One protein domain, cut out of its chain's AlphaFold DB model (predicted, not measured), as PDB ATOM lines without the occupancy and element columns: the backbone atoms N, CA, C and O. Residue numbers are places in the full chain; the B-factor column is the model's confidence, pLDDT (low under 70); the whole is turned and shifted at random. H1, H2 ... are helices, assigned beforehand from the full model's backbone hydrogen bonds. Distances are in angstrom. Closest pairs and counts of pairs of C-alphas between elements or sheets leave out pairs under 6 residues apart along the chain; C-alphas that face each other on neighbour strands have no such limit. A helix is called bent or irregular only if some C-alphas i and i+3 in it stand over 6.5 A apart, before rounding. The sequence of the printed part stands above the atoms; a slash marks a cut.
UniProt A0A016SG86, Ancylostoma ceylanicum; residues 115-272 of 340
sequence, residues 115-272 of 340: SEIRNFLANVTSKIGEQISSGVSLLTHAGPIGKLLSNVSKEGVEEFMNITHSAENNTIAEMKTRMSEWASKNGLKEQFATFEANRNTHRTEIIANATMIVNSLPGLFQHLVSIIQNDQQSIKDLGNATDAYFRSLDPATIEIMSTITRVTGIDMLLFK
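This is residues 115 to 272 of the 340 residues of a protein of Ancylostoma ceylanicum (UniProt A0A016SG86). One long bent helix, H5, runs along most of a rod, with helices gathered at each end: H2, H3 and H4 by its first residues, H6, H7 and H8 by its last. H1 lies between these groups, its early residues packed on H7. The 158 printed residues hold eight named helices, H1 to H8 in order, and no named strand: all helix. The whole is only just loose, close to extended, with a radius of gyration of the C-alphas of 22.5 A and spans of 72 by 28 by 25 A.

The hub H5, residues 189 to 228, was assigned as one helix by its hydrogen bonds but is bent: C-alphas 215 and 218 are 6.9 A apart, and arms H5a, residues 189 to 215, and H5b, residues 218 to 228, stand at a steep tilt of 39 degrees. H4, residues 172 to 185, forms a hairpin with H5a; their closest C-alphas, Ala 183 and Lys 189, are 5.3 A apart. H3, residues 154 to 169, is irregular, with C-alphas 165 and 168 7.4 A apart, and forms a hairpin with H4, closest C-alphas Ala 167 and Met 175 at 6.8 A. H2, residues 144 to 149, only just touches H5a, with 3 pairs of C-alphas within 8 A, the closest Leu 148 and Gln 191 at 6.9 A. H6, residues 235 to 248, forms a hairpin with H5b, closest C-alphas Ile 227 and Leu 238 at 6.8 A. H7, residues 251 to 263, touches H1, residues 115 to 134, through residues 116 to 124 of H1 alone; the closest C-alphas, Glu 116 and Val 263, are 6.4 A apart. H8, residues 266 to 270, touches no helix. Every O i to N i+4 pair is within hydrogen-bond range in the helices and arms but H3, with 10 of 12.

H5a is 38.7 A long, H1 27.1 A and H3 24.0 A. H1 begins at C-alpha 115 (32.741, 5.270, 4.520), and H8 ends at C-alpha 270 (17.165, 8.611, -11.583).

The two farthest C-alphas, Glu 155 and Gln 232, are 72.3 A apart. The printed part has no cut and no long link. Mean pLDDT of the printed part is 79.2; residues 115 to 142 and 267 to 272 are under 70.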
ATOM      1  N   SER A 115      31.544   5.087   5.356       37.00
ATOM      2  CA  SER A 115      32.741   5.270   4.520       37.00
ATOM      3  C   SER A 115      32.486   6.196   3.328       37.00
ATOM      4  O   SER A 115      33.333   7.010   2.976       37.00
ATOM      5  N   GLU A 116      31.288   6.126   2.760       40.62
ATOM      6  CA  GLU A 116      30.883   6.853   1.557       40.62
ATOM      7  C   GLU A 116      30.626   8.345   1.827       40.62
ATOM      8  O   GLU A 116      31.074   9.213   1.079       40.62
ATOM      9  N   ILE A 117      30.021   8.672   2.975       39.19
ATOM     10  CA  ILE A 117      29.885  10.062   3.449       39.19
ATOM     11  C   ILE A 117      31.265  10.661   3.749       39.19
ATOM     12  O   ILE A 117      31.505  11.838   3.480       39.19
ATOM     13  N   ARG A 118      32.201   9.848   4.258       42.19
ATOM     14  CA  ARG A 118      33.595  10.263   4.458       42.19
ATOM     15  C   ARG A 118      34.285  10.582   3.131       42.19
ATOM     16  O   ARG A 118      34.971  11.594   3.060       42.19
ATOM     17  N   ASN A 119      34.051   9.789   2.089       46.22
ATOM     18  CA  ASN A 119      34.584  10.033   0.745       46.22
ATOM     19  C   ASN A 119      33.941  11.258   0.079       46.22
ATOM     20  O   ASN A 119      34.637  12.033  -0.565       46.22
ATOM     21  N   PHE A 120      32.639  11.485   0.278       47.66
ATOM     22  CA  PHE A 120      31.947  12.696  -0.169       47.66
ATOM     23  C   PHE A 120      32.503  13.947   0.516       47.66
ATOM     24  O   PHE A 120      32.881  14.896  -0.165       47.66
ATOM     25  N   LEU A 121      32.621  13.937   1.847       46.91
ATOM     26  CA  LEU A 121      33.227  15.040   2.589       46.91
ATOM     27  C   LEU A 121      34.690  15.234   2.193       46.91
ATOM     28  O   LEU A 121      35.105  16.376   2.046       46.91
ATOM     29  N   ALA A 122      35.446  14.159   1.955       47.22
ATOM     30  CA  ALA A 122      36.812  14.218   1.438       47.22
ATOM     31  C   ALA A 122      36.872  14.811   0.022       47.22
ATOM     32  O   ALA A 122      37.780  15.571  -0.272       47.22
ATOM     33  N   ASN A 123      35.896  14.530  -0.842       47.59
ATOM     34  CA  ASN A 123      35.836  15.055  -2.206       47.59
ATOM     35  C   ASN A 123      35.367  16.518  -2.238       47.59
ATOM     36  O   ASN A 123      35.933  17.327  -2.961       47.59
ATOM     37  N   VAL A 124      34.402  16.902  -1.398       51.06
ATOM     38  CA  VAL A 124      33.986  18.302  -1.217       51.06
ATOM     39  C   VAL A 124      35.108  19.112  -0.577       51.06
ATOM     40  O   VAL A 124      35.426  20.190  -1.060       51.06
ATOM     41  N   THR A 125      35.787  18.587   0.445       49.00
ATOM     42  CA  THR A 125      36.993  19.233   0.995       49.00
ATOM     43  C   THR A 125      38.176  19.186   0.037       49.00
ATOM     44  O   THR A 125      38.999  20.088   0.099       49.00
ATOM     45  N   SER A 126      38.254  18.218  -0.881       45.22
ATOM     46  CA  SER A 126      39.255  18.190  -1.952       45.22
ATOM     47  C   SER A 126      38.940  19.193  -3.048       45.22
ATOM     48  O   SER A 126      39.867  19.808  -3.534       45.22
ATOM     49  N   LYS A 127      37.674  19.424  -3.414       48.25
ATOM     50  CA  LYS A 127      37.273  20.414  -4.427       48.25
ATOM     51  C   LYS A 127      37.262  21.836  -3.897       48.25
ATOM     52  O   LYS A 127      37.763  22.738  -4.556       48.25
ATOM     53  N   ILE A 128      36.783  22.035  -2.671       48.38
ATOM     54  CA  ILE A 128      37.007  23.278  -1.930       48.38
ATOM     55  C   ILE A 128      38.515  23.448  -1.719       48.38
ATOM     56  O   ILE A 128      39.052  24.518  -1.957       48.38
ATOM     57  N   GLY A 129      39.226  22.372  -1.383       43.81
ATOM     58  CA  GLY A 129      40.681  22.329  -1.298       43.81
ATOM     59  C   GLY A 129      41.382  22.643  -2.617       43.81
ATOM     60  O   GLY A 129      42.404  23.303  -2.573       43.81
ATOM     61  N   GLU A 130      40.836  22.255  -3.768       42.75
ATOM     62  CA  GLU A 130      41.346  22.523  -5.115       42.75
ATOM     63  C   GLU A 130      41.001  23.932  -5.569       42.75
ATOM     64  O   GLU A 130      41.828  24.552  -6.220       42.75
ATOM     65  N   GLN A 131      39.854  24.502  -5.198       43.00
ATOM     66  CA  GLN A 131      39.589  25.930  -5.400       43.00
ATOM     67  C   GLN A 131      40.491  26.790  -4.506       43.00
ATOM     68  O   GLN A 131      41.049  27.790  -4.954       43.00
ATOM     69  N   ILE A 132      40.751  26.345  -3.275       44.12
ATOM     70  CA  ILE A 132      41.733  26.987  -2.399       44.12
ATOM     71  C   ILE A 132      43.166  26.730  -2.902       44.12
ATOM     72  O   ILE A 132      44.012  27.607  -2.772       44.12
ATOM     73  N   SER A 133      43.463  25.574  -3.503       38.94
ATOM     74  CA  SER A 133      44.792  25.209  -4.020       38.94
ATOM     75  C   SER A 133      45.076  25.806  -5.396       38.94
ATOM     76  O   SER A 133      46.228  26.092  -5.690       38.94
ATOM     77  N   SER A 134      44.066  26.038  -6.231       36.91
ATOM     78  CA  SER A 134      44.203  26.723  -7.524       36.91
ATOM     79  C   SER A 134      44.357  28.233  -7.342       36.91
ATOM     80  O   SER A 134      45.055  28.867  -8.129       36.91
ATOM     81  N   GLY A 135      43.843  28.802  -6.244       38.25
ATOM     82  CA  GLY A 135      44.234  30.136  -5.767       38.25
ATOM     83  C   GLY A 135      45.597  30.181  -5.054       38.25
ATOM     84  O   GLY A 135      46.116  31.261  -4.766       38.25
ATOM     85  N   VAL A 136      46.190  29.024  -4.744       42.88
ATOM     86  CA  VAL A 136      47.387  28.888  -3.904       42.88
ATOM     87  C   VAL A 136      48.325  27.832  -4.504       42.88
ATOM     88  O   VAL A 136      48.691  26.844  -3.868       42.88
ATOM     89  N   SER A 137      48.772  28.060  -5.740       43.31
ATOM     90  CA  SER A 137      50.014  27.460  -6.239       43.31
ATOM     91  C   SER A 137      51.172  28.015  -5.401       43.31
ATOM     92  O   SER A 137      51.794  29.018  -5.748       43.31
ATOM     93  N   LEU A 138      51.401  27.386  -4.244       44.97
ATOM     94  CA  LEU A 138      52.258  27.822  -3.130       44.97
ATOM     95  C   LEU A 138      53.710  28.140  -3.512       44.97
ATOM     96  O   LEU A 138      54.398  28.796  -2.738       44.97
ATOM     97  N   LEU A 139      54.169  27.684  -4.678       45.22
ATOM     98  CA  LEU A 139      55.556  27.824  -5.126       45.22
ATOM     99  C   LEU A 139      55.706  28.381  -6.544       45.22
ATOM    100  O   LEU A 139      56.825  28.555  -7.014       45.22
ATOM    101  N   THR A 140      54.609  28.704  -7.231       49.53
ATOM    102  CA  THR A 140      54.724  29.493  -8.463       49.53
ATOM    103  C   THR A 140      54.786  30.965  -8.081       49.53
ATOM    104  O   THR A 140      53.946  31.422  -7.302       49.53
ATOM    105  N   HIS A 141      55.715  31.727  -8.666       57.53
ATOM    106  CA  HIS A 141      55.829  33.183  -8.469       57.53
ATOM    107  C   HIS A 141      54.508  33.957  -8.679       57.53
ATOM    108  O   HIS A 141      54.388  35.090  -8.227       57.53
ATOM    109  N   ALA A 142      53.506  33.351  -9.325       58.12
ATOM    110  CA  ALA A 142      52.206  33.950  -9.608       58.12
ATOM    111  C   ALA A 142      51.199  33.948  -8.433       58.12
ATOM    112  O   ALA A 142      50.193  34.650  -8.505       58.12
ATOM    113  N   GLY A 143      51.420  33.170  -7.365       74.31
ATOM    114  CA  GLY A 143      50.470  33.070  -6.246       74.31
ATOM    115  C   GLY A 143      50.601  34.205  -5.212       74.31
ATOM    116  O   GLY A 143      51.652  34.842  -5.135       74.31
ATOM    117  N   PRO A 144      49.599  34.424  -4.331       78.12
ATOM    118  CA  PRO A 144      49.683  35.409  -3.243       78.12
ATOM    119  C   PRO A 144      50.902  35.209  -2.327       78.12
ATOM    120  O   PRO A 144      51.508  36.178  -1.878       78.12
ATOM    121  N   ILE A 145      51.290  33.949  -2.097       82.00
ATOM    122  CA  ILE A 145      52.512  33.591  -1.361       82.00
ATOM    123  C   ILE A 145      53.759  33.859  -2.207       82.00
ATOM    124  O   ILE A 145      54.731  34.393  -1.690       82.00
ATOM    125  N   GLY A 146      53.718  33.583  -3.514       85.44
ATOM    126  CA  GLY A 146      54.804  33.933  -4.435       85.44
ATOM    127  C   GLY A 146      55.109  35.434  -4.434       85.44
ATOM    128  O   GLY A 146      56.275  35.816  -4.386       85.44
ATOM    129  N   LYS A 147      54.071  36.279  -4.384       87.00
ATOM    130  CA  LYS A 147      54.202  37.740  -4.249       87.00
ATOM    131  C   LYS A 147      54.758  38.174  -2.887       87.00
ATOM    132  O   LYS A 147      55.478  39.161  -2.814       87.00
ATOM    133  N   LEU A 148      54.421  37.463  -1.811       88.50
ATOM    134  CA  LEU A 148      54.986  37.733  -0.486       88.50
ATOM    135  C   LEU A 148      56.483  37.384  -0.457       88.50
ATOM    136  O   LEU A 148      57.292  38.165   0.032       88.50
ATOM    137  N   LEU A 149      56.849  36.235  -1.028       92.06
ATOM    138  CA  LEU A 149      58.221  35.728  -1.046       92.06
ATOM    139  C   LEU A 149      59.125  36.439  -2.061       92.06
ATOM    140  O   LEU A 149      60.336  36.446  -1.872       92.06
ATOM    141  N   SER A 150      58.577  37.078  -3.101       91.81
ATOM    142  CA  SER A 150      59.381  37.809  -4.096       91.81
ATOM    143  C   SER A 150      60.123  39.018  -3.523       91.81
ATOM    144  O   SER A 150      61.060  39.502  -4.147       91.81
ATOM    145  N   ASN A 151      59.696  39.511  -2.358       91.44
ATOM    146  CA  ASN A 151      60.284  40.667  -1.678       91.44
ATOM    147  C   ASN A 151      61.269  40.272  -0.565       91.44
ATOM    148  O   ASN A 151      61.708  41.135   0.192       91.44
ATOM    149  N   VAL A 152      61.585  38.982  -0.430       94.62
ATOM    150  CA  VAL A 152      62.421  38.441   0.649       94.62
ATOM    151  C   VAL A 152      63.777  38.014   0.100       94.62
ATOM    152  O   VAL A 152      63.887  37.610  -1.058       94.62
ATOM    153  N   SER A 153      64.822  38.085   0.930       96.56
ATOM    154  CA  SER A 153      66.119  37.505   0.583       96.56
ATOM    155  C   SER A 153      66.031  35.980   0.453       96.56
ATOM    156  O   SER A 153      65.072  35.347   0.902       96.56
ATOM    157  N   LYS A 154      67.063  35.365  -0.130       95.38
ATOM    158  CA  LYS A 154      67.131  33.905  -0.244       95.38
ATOM    159  C   LYS A 154      67.070  33.232   1.132       95.38
ATOM    160  O   LYS A 154      66.336  32.264   1.304       95.38
ATOM    161  N   GLU A 155      67.764  33.794   2.115       96.62
ATOM    162  CA  GLU A 155      67.783  33.315   3.500       96.62
ATOM    163  C   GLU A 155      66.390  33.407   4.129       96.62
ATOM    164  O   GLU A 155      65.927  32.462   4.763       96.62
ATOM    165  N   GLY A 156      65.668  34.510   3.910       95.50
ATOM    166  CA  GLY A 156      64.305  34.633   4.415       95.50
ATOM    167  C   GLY A 156      63.329  33.667   3.727       95.50
ATOM    168  O   GLY A 156      62.423  33.156   4.386       95.50
ATOM    169  N   VAL A 157      63.523  33.337   2.445       94.88
ATOM    170  CA  VAL A 157      62.762  32.262   1.777       94.88
ATOM    171  C   VAL A 157      63.088  30.897   2.389       94.88
ATOM    172  O   VAL A 157      62.174  30.115   2.645       94.88
ATOM    173  N   GLU A 158      64.356  30.603   2.676       95.06
ATOM    174  CA  GLU A 158      64.761  29.362   3.354       95.06
ATOM    175  C   GLU A 158      64.161  29.259   4.766       95.06
ATOM    176  O   GLU A 158      63.645  28.204   5.138       95.06
ATOM    177  N   GLU A 159      64.121  30.357   5.527       95.75
ATOM    178  CA  GLU A 159      63.459  30.415   6.838       95.75
ATOM    179  C   GLU A 159      61.953  30.160   6.740       95.75
ATOM    180  O   GLU A 159      61.410  29.367   7.514       95.75
ATOM    181  N   PHE A 160      61.281  30.776   5.764       94.44
ATOM    182  CA  PHE A 160      59.869  30.511   5.488       94.44
ATOM    183  C   PHE A 160      59.645  29.026   5.199       94.44
ATOM    184  O   PHE A 160      58.761  28.385   5.778       94.44
ATOM    185  N   MET A 161      60.475  28.452   4.327       92.12
ATOM    186  CA  MET A 161      60.400  27.039   3.991       92.12
ATOM    187  C   MET A 161      60.628  26.183   5.236       92.12
ATOM    188  O   MET A 161      59.848  25.270   5.478       92.12
ATOM    189  N   ASN A 162      61.593  26.497   6.093       93.50
ATOM    190  CA  ASN A 162      61.814  25.749   7.329       93.50
ATOM    191  C   ASN A 162      60.602  25.811   8.284       93.50
ATOM    192  O   ASN A 162      60.148  24.779   8.786       93.50
ATOM    193  N   ILE A 163      60.004  26.998   8.467       91.00
ATOM    194  CA  ILE A 163      58.769  27.164   9.253       91.00
ATOM    195  C   ILE A 163      57.669  26.265   8.684       91.00
ATOM    196  O   ILE A 163      57.052  25.502   9.429       91.00
ATOM    197  N   THR A 164      57.460  26.296   7.366       88.31
ATOM    198  CA  THR A 164      56.419  25.488   6.716       88.31
ATOM    199  C   THR A 164      56.684  23.981   6.764       88.31
ATOM    200  O   THR A 164      55.741  23.214   6.947       88.31
ATOM    201  N   HIS A 165      57.941  23.536   6.687       87.25
ATOM    202  CA  HIS A 165      58.304  22.125   6.862       87.25
ATOM    203  C   HIS A 165      58.035  21.638   8.287       87.25
ATOM    204  O   HIS A 165      57.630  20.495   8.477       87.25
ATOM    205  N   SER A 166      58.187  22.514   9.282       86.88
ATOM    206  CA  SER A 166      57.882  22.192  10.679       86.88
ATOM    207  C   SER A 166      56.386  22.230  11.022       86.88
ATOM    208  O   SER A 166      56.023  21.949  12.162       86.88
ATOM    209  N   ALA A 167      55.500  22.561  10.074       85.12
ATOM    210  CA  ALA A 167      54.084  22.819  10.354       85.12
ATOM    211  C   ALA A 167      53.337  21.632  10.981       85.12
ATOM    212  O   ALA A 167      52.423  21.842  11.768       85.12
ATOM    213  N   GLU A 168      53.734  20.394  10.677       83.75
ATOM    214  CA  GLU A 168      53.131  19.188  11.266       83.75
ATOM    215  C   GLU A 168      53.375  19.051  12.776       83.75
ATOM    216  O   GLU A 168      52.595  18.401  13.466       83.75
ATOM    217  N   ASN A 169      54.415  19.709  13.291       91.06
ATOM    218  CA  ASN A 169      54.819  19.656  14.696       91.06
ATOM    219  C   ASN A 169      54.370  20.883  15.500       91.06
ATOM    220  O   ASN A 169      54.687  20.983  16.681       91.06
ATOM    221  N   ASN A 170      53.677  21.835  14.870       84.50
ATOM    222  CA  ASN A 170      53.255  23.075  15.507       84.50
ATOM    223  C   ASN A 170      51.735  23.184  15.521       84.50
ATOM    224  O   ASN A 170      51.042  22.848  14.558       84.50
ATOM    225  N   THR A 171      51.210  23.752  16.596       90.44
ATOM    226  CA  THR A 171      49.838  24.232  16.610       90.44
ATOM    227  C   THR A 171      49.669  25.386  15.622       90.44
ATOM    228  O   THR A 171      50.594  26.100  15.237       90.44
ATOM    229  N   ILE A 172      48.422  25.607  15.231       81.19
ATOM    230  CA  ILE A 172      48.012  26.701  14.348       81.19
ATOM    231  C   ILE A 172      48.408  28.064  14.947       81.19
ATOM    232  O   ILE A 172      48.879  28.946  14.231       81.19
ATOM    233  N   ALA A 173      48.251  28.232  16.264       87.44
ATOM    234  CA  ALA A 173      48.634  29.457  16.959       87.44
ATOM    235  C   ALA A 173      50.154  29.681  16.918       87.44
ATOM    236  O   ALA A 173      50.595  30.779  16.591       87.44
ATOM    237  N   GLU A 174      50.949  28.636  17.162       91.19
ATOM    238  CA  GLU A 174      52.412  28.711  17.071       91.19
ATOM    239  C   GLU A 174      52.877  29.036  15.651       91.19
ATOM    240  O   GLU A 174      53.759  29.873  15.471       91.19
ATOM    241  N   MET A 175      52.250  28.443  14.631       91.00
ATOM    242  CA  MET A 175      52.556  28.752  13.233       91.00
ATOM    243  C   MET A 175      52.284  30.216  12.887       91.00
ATOM    244  O   MET A 175      53.094  30.834  12.198       91.00
ATOM    245  N   LYS A 176      51.182  30.791  13.381       87.62
ATOM    246  CA  LYS A 176      50.879  32.219  13.199       87.62
ATOM    247  C   LYS A 176      51.924  33.106  13.854       87.62
ATOM    248  O   LYS A 176      52.417  34.026  13.207       87.62
ATOM    249  N   THR A 177      52.299  32.799  15.094       94.19
ATOM    250  CA  THR A 177      53.348  33.534  15.807       94.19
ATOM    251  C   THR A 177      54.666  33.478  15.037       94.19
ATOM    252  O   THR A 177      55.198  34.527  14.683       94.19
ATOM    253  N   ARG A 178      55.134  32.281  14.658       94.50
ATOM    254  CA  ARG A 178      56.383  32.105  13.895       94.50
ATOM    255  C   ARG A 178      56.360  32.830  12.555       94.50
ATOM    256  O   ARG A 178      57.353  33.437  12.167       94.50
ATOM    257  N   MET A 179      55.236  32.789  11.841       93.69
ATOM    258  CA  MET A 179      55.117  33.460  10.548       93.69
ATOM    259  C   MET A 179      55.054  34.989  10.695       93.69
ATOM    260  O   MET A 179      55.623  35.707   9.876       93.69
ATOM    261  N   SER A 180      54.431  35.497  11.761       94.62
ATOM    262  CA  SER A 180      54.412  36.928  12.091       94.62
ATOM    263  C   SER A 180      55.800  37.451  12.485       94.62
ATOM    264  O   SER A 180      56.218  38.525  12.038       94.62
ATOM    265  N   GLU A 181      56.548  36.671  13.268       96.62
ATOM    266  CA  GLU A 181      57.943  36.950  13.623       96.62
ATOM    267  C   GLU A 181      58.838  36.950  12.381       96.62
ATOM    268  O   GLU A 181      59.579  37.908  12.154       96.62
ATOM    269  N   TRP A 182      58.707  35.930  11.528       96.88
ATOM    270  CA  TRP A 182      59.404  35.847  10.246       96.88
ATOM    271  C   TRP A 182      59.096  37.046   9.343       96.88
ATOM    272  O   TRP A 182      60.015  37.675   8.813       96.88
ATOM    273  N   ALA A 183      57.823  37.420   9.204       96.50
ATOM    274  CA  ALA A 183      57.426  38.571   8.401       96.50
ATOM    275  C   ALA A 183      58.003  39.876   8.968       96.50
ATOM    276  O   ALA A 183      58.464  40.726   8.211       96.50
ATOM    277  N   SER A 184      58.021  40.028  10.294       96.81
ATOM    278  CA  SER A 184      58.604  41.199  10.956       96.81
ATOM    279  C   SER A 184      60.113  41.285  10.727       96.81
ATOM    280  O   SER A 184      60.610  42.351  10.365       96.81
ATOM    281  N   LYS A 185      60.831  40.163  10.856       97.62
ATOM    282  CA  LYS A 185      62.280  40.068  10.611       97.62
ATOM    283  C   LYS A 185      62.660  40.442   9.176       97.62
ATOM    284  O   LYS A 185      63.704  41.047   8.963       97.62
ATOM    285  N   ASN A 186      61.801  40.121   8.210       96.75
ATOM    286  CA  ASN A 186      62.028  40.386   6.788       96.75
ATOM    287  C   ASN A 186      61.389  41.698   6.291       96.75
ATOM    288  O   ASN A 186      61.332  41.932   5.088       96.75
ATOM    289  N   GLY A 187      60.879  42.559   7.183       96.25
ATOM    290  CA  GLY A 187      60.278  43.842   6.790       96.25
ATOM    291  C   GLY A 187      58.947  43.721   6.032       96.25
ATOM    292  O   GLY A 187      58.520  44.662   5.371       96.25
ATOM    293  N   LEU A 188      58.262  42.580   6.137       96.25
ATOM    294  CA  LEU A 188      57.005  42.273   5.444       96.25
ATOM    295  C   LEU A 188      55.756  42.427   6.316       96.25
ATOM    296  O   LEU A 188      54.687  41.949   5.940       96.25
ATOM    297  N   LYS A 189      55.855  43.069   7.481       94.75
ATOM    298  CA  LYS A 189      54.769  43.116   8.474       94.75
ATOM    299  C   LYS A 189      53.423  43.566   7.884       94.75
ATOM    300  O   LYS A 189      52.406  42.922   8.126       94.75
ATOM    301  N   GLU A 190      53.416  44.618   7.067       93.81
ATOM    302  CA  GLU A 190      52.197  45.141   6.425       93.81
ATOM    303  C   GLU A 190      51.651  44.212   5.328       93.81
ATOM    304  O   GLU A 190      50.443  43.965   5.250       93.81
ATOM    305  N   GLN A 191      52.539  43.648   4.500       92.06
ATOM    306  CA  GLN A 191      52.158  42.711   3.439       92.06
ATOM    307  C   GLN A 191      51.579  41.422   4.031       92.06
ATOM    308  O   GLN A 191      50.565  40.914   3.552       92.06
ATOM    309  N   PHE A 192      52.186  40.928   5.110       92.31
ATOM    310  CA  PHE A 192      51.727  39.750   5.830       92.31
ATOM    311  C   PHE A 192      50.388  39.994   6.538       92.31
ATOM    312  O   PHE A 192      49.488  39.169   6.419       92.31
ATOM    313  N   ALA A 193      50.202  41.151   7.182       91.25
ATOM    314  CA  ALA A 193      48.916  41.516   7.783       91.25
ATOM    315  C   ALA A 193      47.787  41.586   6.738       91.25
ATOM    316  O   ALA A 193      46.689  41.078   6.967       91.25
ATOM    317  N   THR A 194      48.065  42.148   5.558       90.38
ATOM    318  CA  THR A 194      47.111  42.178   4.434       90.38
ATOM    319  C   THR A 194      46.793  40.769   3.935       90.38
ATOM    320  O   THR A 194      45.635  40.435   3.675       90.38
ATOM    321  N   PHE A 195      47.814  39.917   3.819       88.06
ATOM    322  CA  PHE A 195      47.645  38.516   3.447       88.06
ATOM    323  C   PHE A 195      46.759  37.765   4.453       88.06
ATOM    324  O   PHE A 195      45.809  37.097   4.040       88.06
ATOM    325  N   GLU A 196      47.001  37.913   5.759       87.12
ATOM    326  CA  GLU A 196      46.169  37.304   6.803       87.12
ATOM    327  C   GLU A 196      44.727  37.819   6.777       87.12
ATOM    328  O   GLU A 196      43.792  37.020   6.869       87.12
ATOM    329  N   ALA A 197      44.526  39.128   6.607       88.62
ATOM    330  CA  ALA A 197      43.194  39.721   6.513       88.62
ATOM    331  C   ALA A 197      42.403  39.141   5.330       88.62
ATOM    332  O   ALA A 197      41.290  38.645   5.514       88.62
ATOM    333  N   ASN A 198      43.007  39.099   4.138       84.44
ATOM    334  CA  ASN A 198      42.378  38.527   2.945       84.44
ATOM    335  C   ASN A 198      42.036  37.042   3.132       84.44
ATOM    336  O   ASN A 198      40.953  36.593   2.749       84.44
ATOM    337  N   ARG A 199      42.929  36.272   3.766       82.38
ATOM    338  CA  ARG A 199      42.689  34.855   4.080       82.38
ATOM    339  C   ARG A 199      41.542  34.672   5.071       82.38
ATOM    340  O   ARG A 199      40.728  33.771   4.880       82.38
ATOM    341  N   ASN A 200      41.448  35.517   6.096       84.00
ATOM    342  CA  ASN A 200      40.361  35.466   7.075       84.00
ATOM    343  C   ASN A 200      39.002  35.802   6.448       84.00
ATOM    344  O   ASN A 200      38.017  35.114   6.732       84.00
ATOM    345  N   THR A 201      38.947  36.801   5.564       82.19
ATOM    346  CA  THR A 201      37.733  37.136   4.806       82.19
ATOM    347  C   THR A 201      37.289  35.955   3.950       82.19
ATOM    348  O   THR A 201      36.167  35.476   4.100       82.19
ATOM    349  N   HIS A 202      38.197  35.409   3.138       77.88
ATOM    350  CA  HIS A 202      37.880  34.283   2.260       77.88
ATOM    351  C   HIS A 202      37.463  33.028   3.043       77.88
ATOM    352  O   HIS A 202      36.536  32.319   2.662       77.88
ATOM    353  N   ARG A 203      38.088  32.769   4.198       78.62
ATOM    354  CA  ARG A 203      37.672  31.689   5.102       78.62
ATOM    355  C   ARG A 203      36.235  31.876   5.583       78.62
ATOM    356  O   ARG A 203      35.476  30.913   5.608       78.62
ATOM    357  N   THR A 204      35.889  33.084   6.018       81.06
ATOM    358  CA  THR A 204      34.550  33.389   6.537       81.06
ATOM    359  C   THR A 204      33.497  33.175   5.456       81.06
ATOM    360  O   THR A 204      32.475  32.547   5.717       81.06
ATOM    361  N   GLU A 205      33.791  33.608   4.231       74.12
ATOM    362  CA  GLU A 205      32.956  33.371   3.052       74.12
ATOM    363  C   GLU A 205      32.775  31.872   2.767       74.12
ATOM    364  O   GLU A 205      31.647  31.402   2.636       74.12
ATOM    365  N   ILE A 206      33.859  31.089   2.766       75.50
ATOM    366  CA  ILE A 206      33.790  29.632   2.568       75.50
ATOM    367  C   ILE A 206      32.929  28.966   3.646       75.50
ATOM    368  O   ILE A 206      32.090  28.126   3.327       75.50
ATOM    369  N   ILE A 207      33.120  29.325   4.919       78.75
ATOM    370  CA  ILE A 207      32.338  28.765   6.030       78.75
ATOM    371  C   ILE A 207      30.860  29.121   5.868       78.75
ATOM    372  O   ILE A 207      30.008  28.251   6.047       78.75
ATOM    373  N   ALA A 208      30.542  30.365   5.506       77.12
ATOM    374  CA  ALA A 208      29.168  30.799   5.283       77.12
ATOM    375  C   ALA A 208      28.517  30.030   4.121       77.12
ATOM    376  O   ALA A 208      27.423  29.489   4.286       77.12
ATOM    377  N   ASN A 209      29.219  29.891   2.993       73.62
ATOM    378  CA  ASN A 209      28.740  29.156   1.819       73.62
ATOM    379  C   ASN A 209      28.520  27.670   2.127       73.62
ATOM    380  O   ASN A 209      27.455  27.128   1.835       73.62
ATOM    381  N   ALA A 210      29.482  27.018   2.785       76.12
ATOM    382  CA  ALA A 210      29.348  25.623   3.203       76.12
ATOM    383  C   ALA A 210      28.172  25.431   4.174       76.12
ATOM    384  O   ALA A 210      27.398  24.487   4.033       76.12
ATOM    385  N   THR A 211      28.006  26.347   5.132       81.06
ATOM    386  CA  THR A 211      26.893  26.320   6.095       81.06
ATOM    387  C   THR A 211      25.547  26.452   5.391       81.06
ATOM    388  O   THR A 211      24.629  25.679   5.659       81.06
ATOM    389  N   MET A 212      25.431  27.402   4.462       77.12
ATOM    390  CA  MET A 212      24.222  27.622   3.668       77.12
ATOM    391  C   MET A 212      23.834  26.373   2.872       77.12
ATOM    392  O   MET A 212      22.671  25.977   2.896       77.12
ATOM    393  N   ILE A 213      24.807  25.717   2.238       77.12
ATOM    394  CA  ILE A 213      24.590  24.472   1.497       77.12
ATOM    395  C   ILE A 213      24.131  23.349   2.432       77.12
ATOM    396  O   ILE A 213      23.135  22.686   2.162       77.12
ATOM    397  N   VAL A 214      24.826  23.122   3.549       82.00
ATOM    398  CA  VAL A 214      24.451  22.058   4.497       82.00
ATOM    399  C   VAL A 214      23.027  22.262   5.016       82.00
ATOM    400  O   VAL A 214      22.273  21.296   5.130       82.00
ATOM    401  N   ASN A 215      22.635  23.510   5.266       84.44
ATOM    402  CA  ASN A 215      21.286  23.848   5.711       84.44
ATOM    403  C   ASN A 215      20.229  23.706   4.603       84.44
ATOM    404  O   ASN A 215      19.065  23.460   4.920       84.44
ATOM    405  N   SER A 216      20.598  23.842   3.325       84.88
ATOM    406  CA  SER A 216      19.671  23.668   2.200       84.88
ATOM    407  C   SER A 216      19.483  22.202   1.802       84.88
ATOM    408  O   SER A 216      18.404  21.844   1.320       84.88
ATOM    409  N   LEU A 217      20.469  21.331   2.063       87.50
ATOM    410  CA  LEU A 217      20.439  19.910   1.689       87.50
ATOM    411  C   LEU A 217      19.134  19.183   2.062       87.50
ATOM    412  O   LEU A 217      18.582  18.522   1.182       87.50
ATOM    413  N   PRO A 218      18.580  19.288   3.288       90.12
ATOM    414  CA  PRO A 218      17.331  18.604   3.624       90.12
ATOM    415  C   PRO A 218      16.168  18.992   2.705       90.12
ATOM    416  O   PRO A 218      15.448  18.117   2.227       90.12
ATOM    417  N   GLY A 219      16.017  20.286   2.408       91.69
ATOM    418  CA  GLY A 219      14.984  20.778   1.494       91.69
ATOM    419  C   GLY A 219      15.219  20.306   0.062       91.69
ATOM    420  O   GLY A 219      14.281  19.892  -0.622       91.69
ATOM    421  N   LEU A 220      16.484  20.277  -0.367       91.62
ATOM    422  CA  LEU A 220      16.851  19.779  -1.689       91.62
ATOM    423  C   LEU A 220      16.513  18.291  -1.862       91.62
ATOM    424  O   LEU A 220      16.013  17.879  -2.913       91.62
ATOM    425  N   PHE A 221      16.751  17.480  -0.829       88.62
ATOM    426  CA  PHE A 221      16.369  16.068  -0.825       88.62
ATOM    427  C   PHE A 221      14.861  15.880  -0.786       88.62
ATOM    428  O   PHE A 221      14.350  15.041  -1.519       88.62
ATOM    429  N   GLN A 222      14.139  16.657   0.020       91.50
ATOM    430  CA  GLN A 222      12.677  16.581   0.073       91.50
ATOM    431  C   GLN A 222      12.043  16.883  -1.285       91.50
ATOM    432  O   GLN A 222      11.158  16.145  -1.715       91.50
ATOM    433  N   HIS A 223      12.525  17.906  -1.995       93.44
ATOM    434  CA  HIS A 223      12.030  18.225  -3.333       93.44
ATOM    435  C   HIS A 223      12.320  17.076  -4.309       93.44
ATOM    436  O   HIS A 223      11.411  16.595  -4.983       93.44
ATOM    437  N   LEU A 224      13.548  16.554  -4.318       90.25
ATOM    438  CA  LEU A 224      13.900  15.416  -5.166       90.25
ATOM    439  C   LEU A 224      13.042  14.176  -4.863       90.25
ATOM    440  O   LEU A 224      12.552  13.523  -5.780       90.25
ATOM    441  N   VAL A 225      12.808  13.875  -3.584       88.62
ATOM    442  CA  VAL A 225      11.929  12.780  -3.152       88.62
ATOM    443  C   VAL A 225      10.490  13.020  -3.608       88.62
ATOM    444  O   VAL A 225       9.869  12.086  -4.100       88.62
ATOM    445  N   SER A 226       9.973  14.249  -3.518       94.31
ATOM    446  CA  SER A 226       8.620  14.575  -3.992       94.31
ATOM    447  C   SER A 226       8.462  14.397  -5.503       94.31
ATOM    448  O   SER A 226       7.422  13.922  -5.955       94.31
ATOM    449  N   ILE A 227       9.516  14.699  -6.275       92.12
ATOM    450  CA  ILE A 227       9.571  14.397  -7.706       92.12
ATOM    451  C   ILE A 227       9.499  12.882  -7.886       92.12
ATOM    452  O   ILE A 227       8.628  12.416  -8.600       92.12
ATOM    453  N   ILE A 228      10.329  12.095  -7.199       87.94
ATOM    454  CA  ILE A 228      10.363  10.626  -7.346       87.94
ATOM    455  C   ILE A 228       9.046   9.953  -6.922       87.94
ATOM    456  O   ILE A 228       8.608   9.014  -7.579       87.94
ATOM    457  N   GLN A 229       8.417  10.417  -5.841       89.44
ATOM    458  CA  GLN A 229       7.205   9.824  -5.257       89.44
ATOM    459  C   GLN A 229       5.911  10.194  -5.997       89.44
ATOM    460  O   GLN A 229       4.832   9.749  -5.604       89.44
ATOM    461  N   ASN A 230       5.980  11.009  -7.051       94.06
ATOM    462  CA  ASN A 230       4.809  11.309  -7.862       94.06
ATOM    463  C   ASN A 230       4.468  10.126  -8.782       94.06
ATOM    464  O   ASN A 230       4.888  10.077  -9.939       94.06
ATOM    465  N   ASP A 231       3.654   9.202  -8.273       91.31
ATOM    466  CA  ASP A 231       3.205   7.997  -8.986       91.31
ATOM    467  C   ASP A 231       2.339   8.287 -10.230       91.31
ATOM    468  O   ASP A 231       2.067   7.382 -11.018       91.31
ATOM    469  N   GLN A 232       1.883   9.531 -10.422       95.69
ATOM    470  CA  GLN A 232       1.046   9.921 -11.564       95.69
ATOM    471  C   GLN A 232       1.853  10.356 -12.793       95.69
ATOM    472  O   GLN A 232       1.288  10.501 -13.877       95.69
ATOM    473  N   GLN A 233       3.158  10.596 -12.653       91.50
ATOM    474  CA  GLN A 233       3.993  11.053 -13.763       91.50
ATOM    475  C   GLN A 233       4.505   9.871 -14.602       91.50
ATOM    476  O   GLN A 233       4.782   8.786 -14.087       91.50
ATOM    477  N   SER A 234       4.697  10.075 -15.907       92.69
ATOM    478  CA  SER A 234       5.389   9.078 -16.729       92.69
ATOM    479  C   SER A 234       6.898   9.076 -16.445       92.69
ATOM    480  O   SER A 234       7.453  10.054 -15.949       92.69
ATOM    481  N   ILE A 235       7.613   8.015 -16.834       85.56
ATOM    482  CA  ILE A 235       9.088   7.962 -16.726       85.56
ATOM    483  C   ILE A 235       9.748   9.153 -17.449       85.56
ATOM    484  O   ILE A 235      10.747   9.698 -16.984       85.56
ATOM    485  N   LYS A 236       9.177   9.572 -18.587       89.25
ATOM    486  CA  LYS A 236       9.650  10.742 -19.335       89.25
ATOM    487  C   LYS A 236       9.456  12.028 -18.528       89.25
ATOM    488  O   LYS A 236      10.350  12.869 -18.511       89.25
ATOM    489  N   ASP A 237       8.316  12.165 -17.859       91.62
ATOM    490  CA  ASP A 237       8.008  13.339 -17.038       91.62
ATOM    491  C   ASP A 237       8.883  13.394 -15.786       91.62
ATOM    492  O   ASP A 237       9.392  14.464 -15.472       91.62
ATOM    493  N   LEU A 238       9.161  12.248 -15.151       88.50
ATOM    494  CA  LEU A 238      10.125  12.141 -14.049       88.50
ATOM    495  C   LEU A 238      11.516  12.642 -14.467       88.50
ATOM    496  O   LEU A 238      12.130  13.436 -13.751       88.50
ATOM    497  N   GLY A 239      12.004  12.203 -15.634       86.69
ATOM    498  CA  GLY A 239      13.282  12.661 -16.182       86.69
ATOM    499  C   GLY A 239      13.292  14.171 -16.427       86.69
ATOM    500  O   GLY A 239      14.192  14.866 -15.963       86.69
ATOM    501  N   ASN A 240      12.246  14.699 -17.070       91.88
ATOM    502  CA  ASN A 240      12.113  16.134 -17.327       91.88
ATOM    503  C   ASN A 240      12.022  16.962 -16.036       91.88
ATOM    504  O   ASN A 240      12.634  18.025 -15.952       91.88
ATOM    505  N   ALA A 241      11.265  16.497 -15.040       93.44
ATOM    506  CA  ALA A 241      11.103  17.167 -13.753       93.44
ATOM    507  C   ALA A 241      12.416  17.182 -12.965       93.44
ATOM    508  O   ALA A 241      12.796  18.215 -12.417       93.44
ATOM    509  N   THR A 242      13.144  16.064 -12.972       89.19
ATOM    510  CA  THR A 242      14.471  15.958 -12.355       89.19
ATOM    511  C   THR A 242      15.456  16.908 -13.036       89.19
ATOM    512  O   THR A 242      16.087  17.717 -12.360       89.19
ATOM    513  N   ASP A 243      15.539  16.899 -14.369       89.38
ATOM    514  CA  ASP A 243      16.412  17.806 -15.125       89.38
ATOM    515  C   ASP A 243      16.064  19.280 -14.886       89.38
ATOM    516  O   ASP A 243      16.958  20.107 -14.692       89.38
ATOM    517  N   ALA A 244      14.774  19.628 -14.882       94.62
ATOM    518  CA  ALA A 244      14.313  20.983 -14.592       94.62
ATOM    519  C   ALA A 244      14.700  21.413 -13.172       94.62
ATOM    520  O   ALA A 244      15.179  22.531 -12.980       94.62
ATOM    521  N   TYR A 245      14.559  20.512 -12.199       93.19
ATOM    522  CA  TYR A 245      14.979  20.752 -10.829       93.19
ATOM    523  C   TYR A 245      16.488  20.995 -10.739       93.19
ATOM    524  O   TYR A 245      16.888  22.046 -10.247       93.19
ATOM    525  N   PHE A 246      17.333  20.125 -11.299       89.56
ATOM    526  CA  PHE A 246      18.786  20.339 -11.297       89.56
ATOM    527  C   PHE A 246      19.197  21.630 -12.015       89.56
ATOM    528  O   PHE A 246      20.089  22.322 -11.538       89.56
ATOM    529  N   ARG A 247      18.527  22.010 -13.111       91.88
ATOM    530  CA  ARG A 247      18.769  23.293 -13.803       91.88
ATOM    531  C   ARG A 247      18.369  24.521 -12.983       91.88
ATOM    532  O   ARG A 247      18.849  25.608 -13.284       91.88
ATOM    533  N   SER A 248      17.483  24.365 -12.000       93.25
ATOM    534  CA  SER A 248      17.064  25.454 -11.107       93.25
ATOM    535  C   SER A 248      18.035  25.707  -9.950       93.25
ATOM    536  O   SER A 248      17.934  26.738  -9.287       93.25
ATOM    537  N   LEU A 249      18.963  24.778  -9.700       88.19
ATOM    538  CA  LEU A 249      19.953  24.884  -8.632       88.19
ATOM    539  C   LEU A 249      21.158  25.706  -9.095       88.19
ATOM    540  O   LEU A 249      21.499  25.731 -10.278       88.19
ATOM    541  N   ASP A 250      21.837  26.357  -8.154       85.81
ATOM    542  CA  ASP A 250      23.115  26.994  -8.454       85.81
ATOM    543  C   ASP A 250      24.199  25.935  -8.773       85.81
ATOM    544  O   ASP A 250      24.107  24.789  -8.315       85.81
ATOM    545  N   PRO A 251      25.252  26.293  -9.532       81.88
ATOM    546  CA  PRO A 251      26.271  25.337  -9.968       81.88
ATOM    547  C   PRO A 251      26.953  24.546  -8.841       81.88
ATOM    548  O   PRO A 251      27.239  23.361  -9.023       81.88
ATOM    549  N   ALA A 252      27.196  25.166  -7.681       77.94
ATOM    550  CA  ALA A 252      27.846  24.493  -6.557       77.94
ATOM    551  C   ALA A 252      26.907  23.457  -5.922       77.94
ATOM    552  O   ALA A 252      27.311  22.330  -5.623       77.94
ATOM    553  N   THR A 253      25.625  23.797  -5.790       82.62
ATOM    554  CA  THR A 253      24.600  22.862  -5.317       82.62
ATOM    555  C   THR A 253      24.407  21.684  -6.278       82.62
ATOM    556  O   THR A 253      24.274  20.548  -5.816       82.62
ATOM    557  N   ILE A 254      24.454  21.902  -7.600       85.12
ATOM    558  CA  ILE A 254      24.381  20.820  -8.604       85.12
ATOM    559  C   ILE A 254      25.501  19.801  -8.389       85.12
ATOM    560  O   ILE A 254      25.256  18.594  -8.383       85.12
ATOM    561  N   GLU A 255      26.732  20.271  -8.203       80.12
ATOM    562  CA  GLU A 255      27.902  19.414  -8.007       80.12
ATOM    563  C   GLU A 255      27.783  18.555  -6.741       80.12
ATOM    564  O   GLU A 255      28.075  17.350  -6.748       80.12
ATOM    565  N   ILE A 256      27.289  19.158  -5.666       82.25
ATOM    566  CA  ILE A 256      27.067  18.483  -4.392       82.25
ATOM    567  C   ILE A 256      25.956  17.444  -4.512       82.25
ATOM    568  O   ILE A 256      26.178  16.279  -4.180       82.25
ATOM    569  N   MET A 257      24.798  17.819  -5.057       81.62
ATOM    570  CA  MET A 257      23.680  16.895  -5.264       81.62
ATOM    571  C   MET A 257      24.047  15.756  -6.224       81.62
ATOM    572  O   MET A 257      23.676  14.607  -5.983       81.62
ATOM    573  N   SER A 258      24.832  16.023  -7.270       78.94
ATOM    574  CA  SER A 258      25.363  15.001  -8.184       78.94
ATOM    575  C   SER A 258      26.280  14.013  -7.461       78.94
ATOM    576  O   SER A 258      26.168  12.797  -7.626       78.94
ATOM    577  N   THR A 259      27.149  14.512  -6.580       78.25
ATOM    578  CA  THR A 259      28.036  13.638  -5.811       78.25
ATOM    579  C   THR A 259      27.244  12.807  -4.805       78.25
ATOM    580  O   THR A 259      27.464  11.601  -4.723       78.25
ATOM    581  N   ILE A 260      26.279  13.394  -4.086       79.81
ATOM    582  CA  ILE A 260      25.470  12.632  -3.127       79.81
ATOM    583  C   ILE A 260      24.602  11.595  -3.846       79.81
ATOM    584  O   ILE A 260      24.545  10.451  -3.400       79.81
ATOM    585  N   THR A 261      23.962  11.932  -4.969       78.31
ATOM    586  CA  THR A 261      23.138  10.967  -5.724       78.31
ATOM    587  C   THR A 261      23.966   9.806  -6.272       78.31
ATOM    588  O   THR A 261      23.513   8.665  -6.198       78.31
ATOM    589  N   ARG A 262      25.201  10.057  -6.730       76.31
ATOM    590  CA  ARG A 262      26.147   9.000  -7.129       76.31
ATOM    591  C   ARG A 262      26.558   8.119  -5.949       76.31
ATOM    592  O   ARG A 262      26.534   6.900  -6.055       76.31
ATOM    593  N   VAL A 263      26.927   8.730  -4.826       72.25
ATOM    594  CA  VAL A 263      27.407   8.019  -3.629       72.25
ATOM    595  C   VAL A 263      26.301   7.174  -2.986       72.25
ATOM    596  O   VAL A 263      26.545   6.073  -2.505       72.25
ATOM    597  N   THR A 264      25.065   7.665  -3.008       76.00
ATOM    598  CA  THR A 264      23.895   6.950  -2.474       76.00
ATOM    599  C   THR A 264      23.315   5.919  -3.445       76.00
ATOM    600  O   THR A 264      22.418   5.170  -3.064       76.00
ATOM    601  N   GLY A 265      23.788   5.871  -4.697       77.12
ATOM    602  CA  GLY A 265      23.221   5.027  -5.753       77.12
ATOM    603  C   GLY A 265      21.823   5.456  -6.214       77.12
ATOM    604  O   GLY A 265      21.168   4.728  -6.962       77.12
ATOM    605  N   ILE A 266      21.352   6.637  -5.793       75.44
ATOM    606  CA  ILE A 266      20.106   7.243  -6.285       75.44
ATOM    607  C   ILE A 266      20.243   7.573  -7.779       75.44
ATOM    608  O   ILE A 266      19.255   7.556  -8.510       75.44
ATOM    609  N   ASP A 267      21.463   7.800  -8.274       66.38
ATOM    610  CA  ASP A 267      21.727   8.005  -9.699       66.38
ATOM    611  C   ASP A 267      21.277   6.820 -10.572       66.38
ATOM    612  O   ASP A 267      20.769   7.019 -11.677       66.38
ATOM    613  N   MET A 268      21.392   5.590 -10.066       63.69
ATOM    614  CA  MET A 268      20.902   4.397 -10.749       63.69
ATOM    615  C   MET A 268      19.377   4.367 -10.825       63.69
ATOM    616  O   MET A 268      18.840   3.806 -11.777       63.69
ATOM    617  N   LEU A 269      18.686   5.002  -9.876       64.06
ATOM    618  CA  LEU A 269      17.229   5.139  -9.882       64.06
ATOM    619  C   LEU A 269      16.757   6.300 -10.774       64.06
ATOM    620  O   LEU A 269      15.693   6.200 -11.376       64.06
ATOM    621  N   LEU A 270      17.544   7.377 -10.880       64.69
ATOM    622  CA  LEU A 270      17.165   8.611 -11.583       64.69
ATOM    623  C   LEU A 270      17.638   8.689 -13.042       64.69
ATOM    624  O   LEU A 270      16.901   9.160 -13.901       64.69
ATOM    625  N   PHE A 271      18.862   8.248 -13.338       60.47
ATOM    626  CA  PHE A 271      19.536   8.530 -14.616       60.47
ATOM    627  C   PHE A 271      19.808   7.287 -15.464       60.47
ATOM    628  O   PHE A 271      19.997   7.391 -16.677       60.47
ATOM    629  N   LYS A 272      19.791   6.094 -14.865       52.69
ATOM    630  CA  LYS A 272      19.801   4.825 -15.602       52.69
ATOM    631  C   LYS A 272      18.404   4.225 -15.614       52.69
ATOM    632  O   LYS A 272      18.174   3.159 -15.054       52.69
TER     633      LYS A 272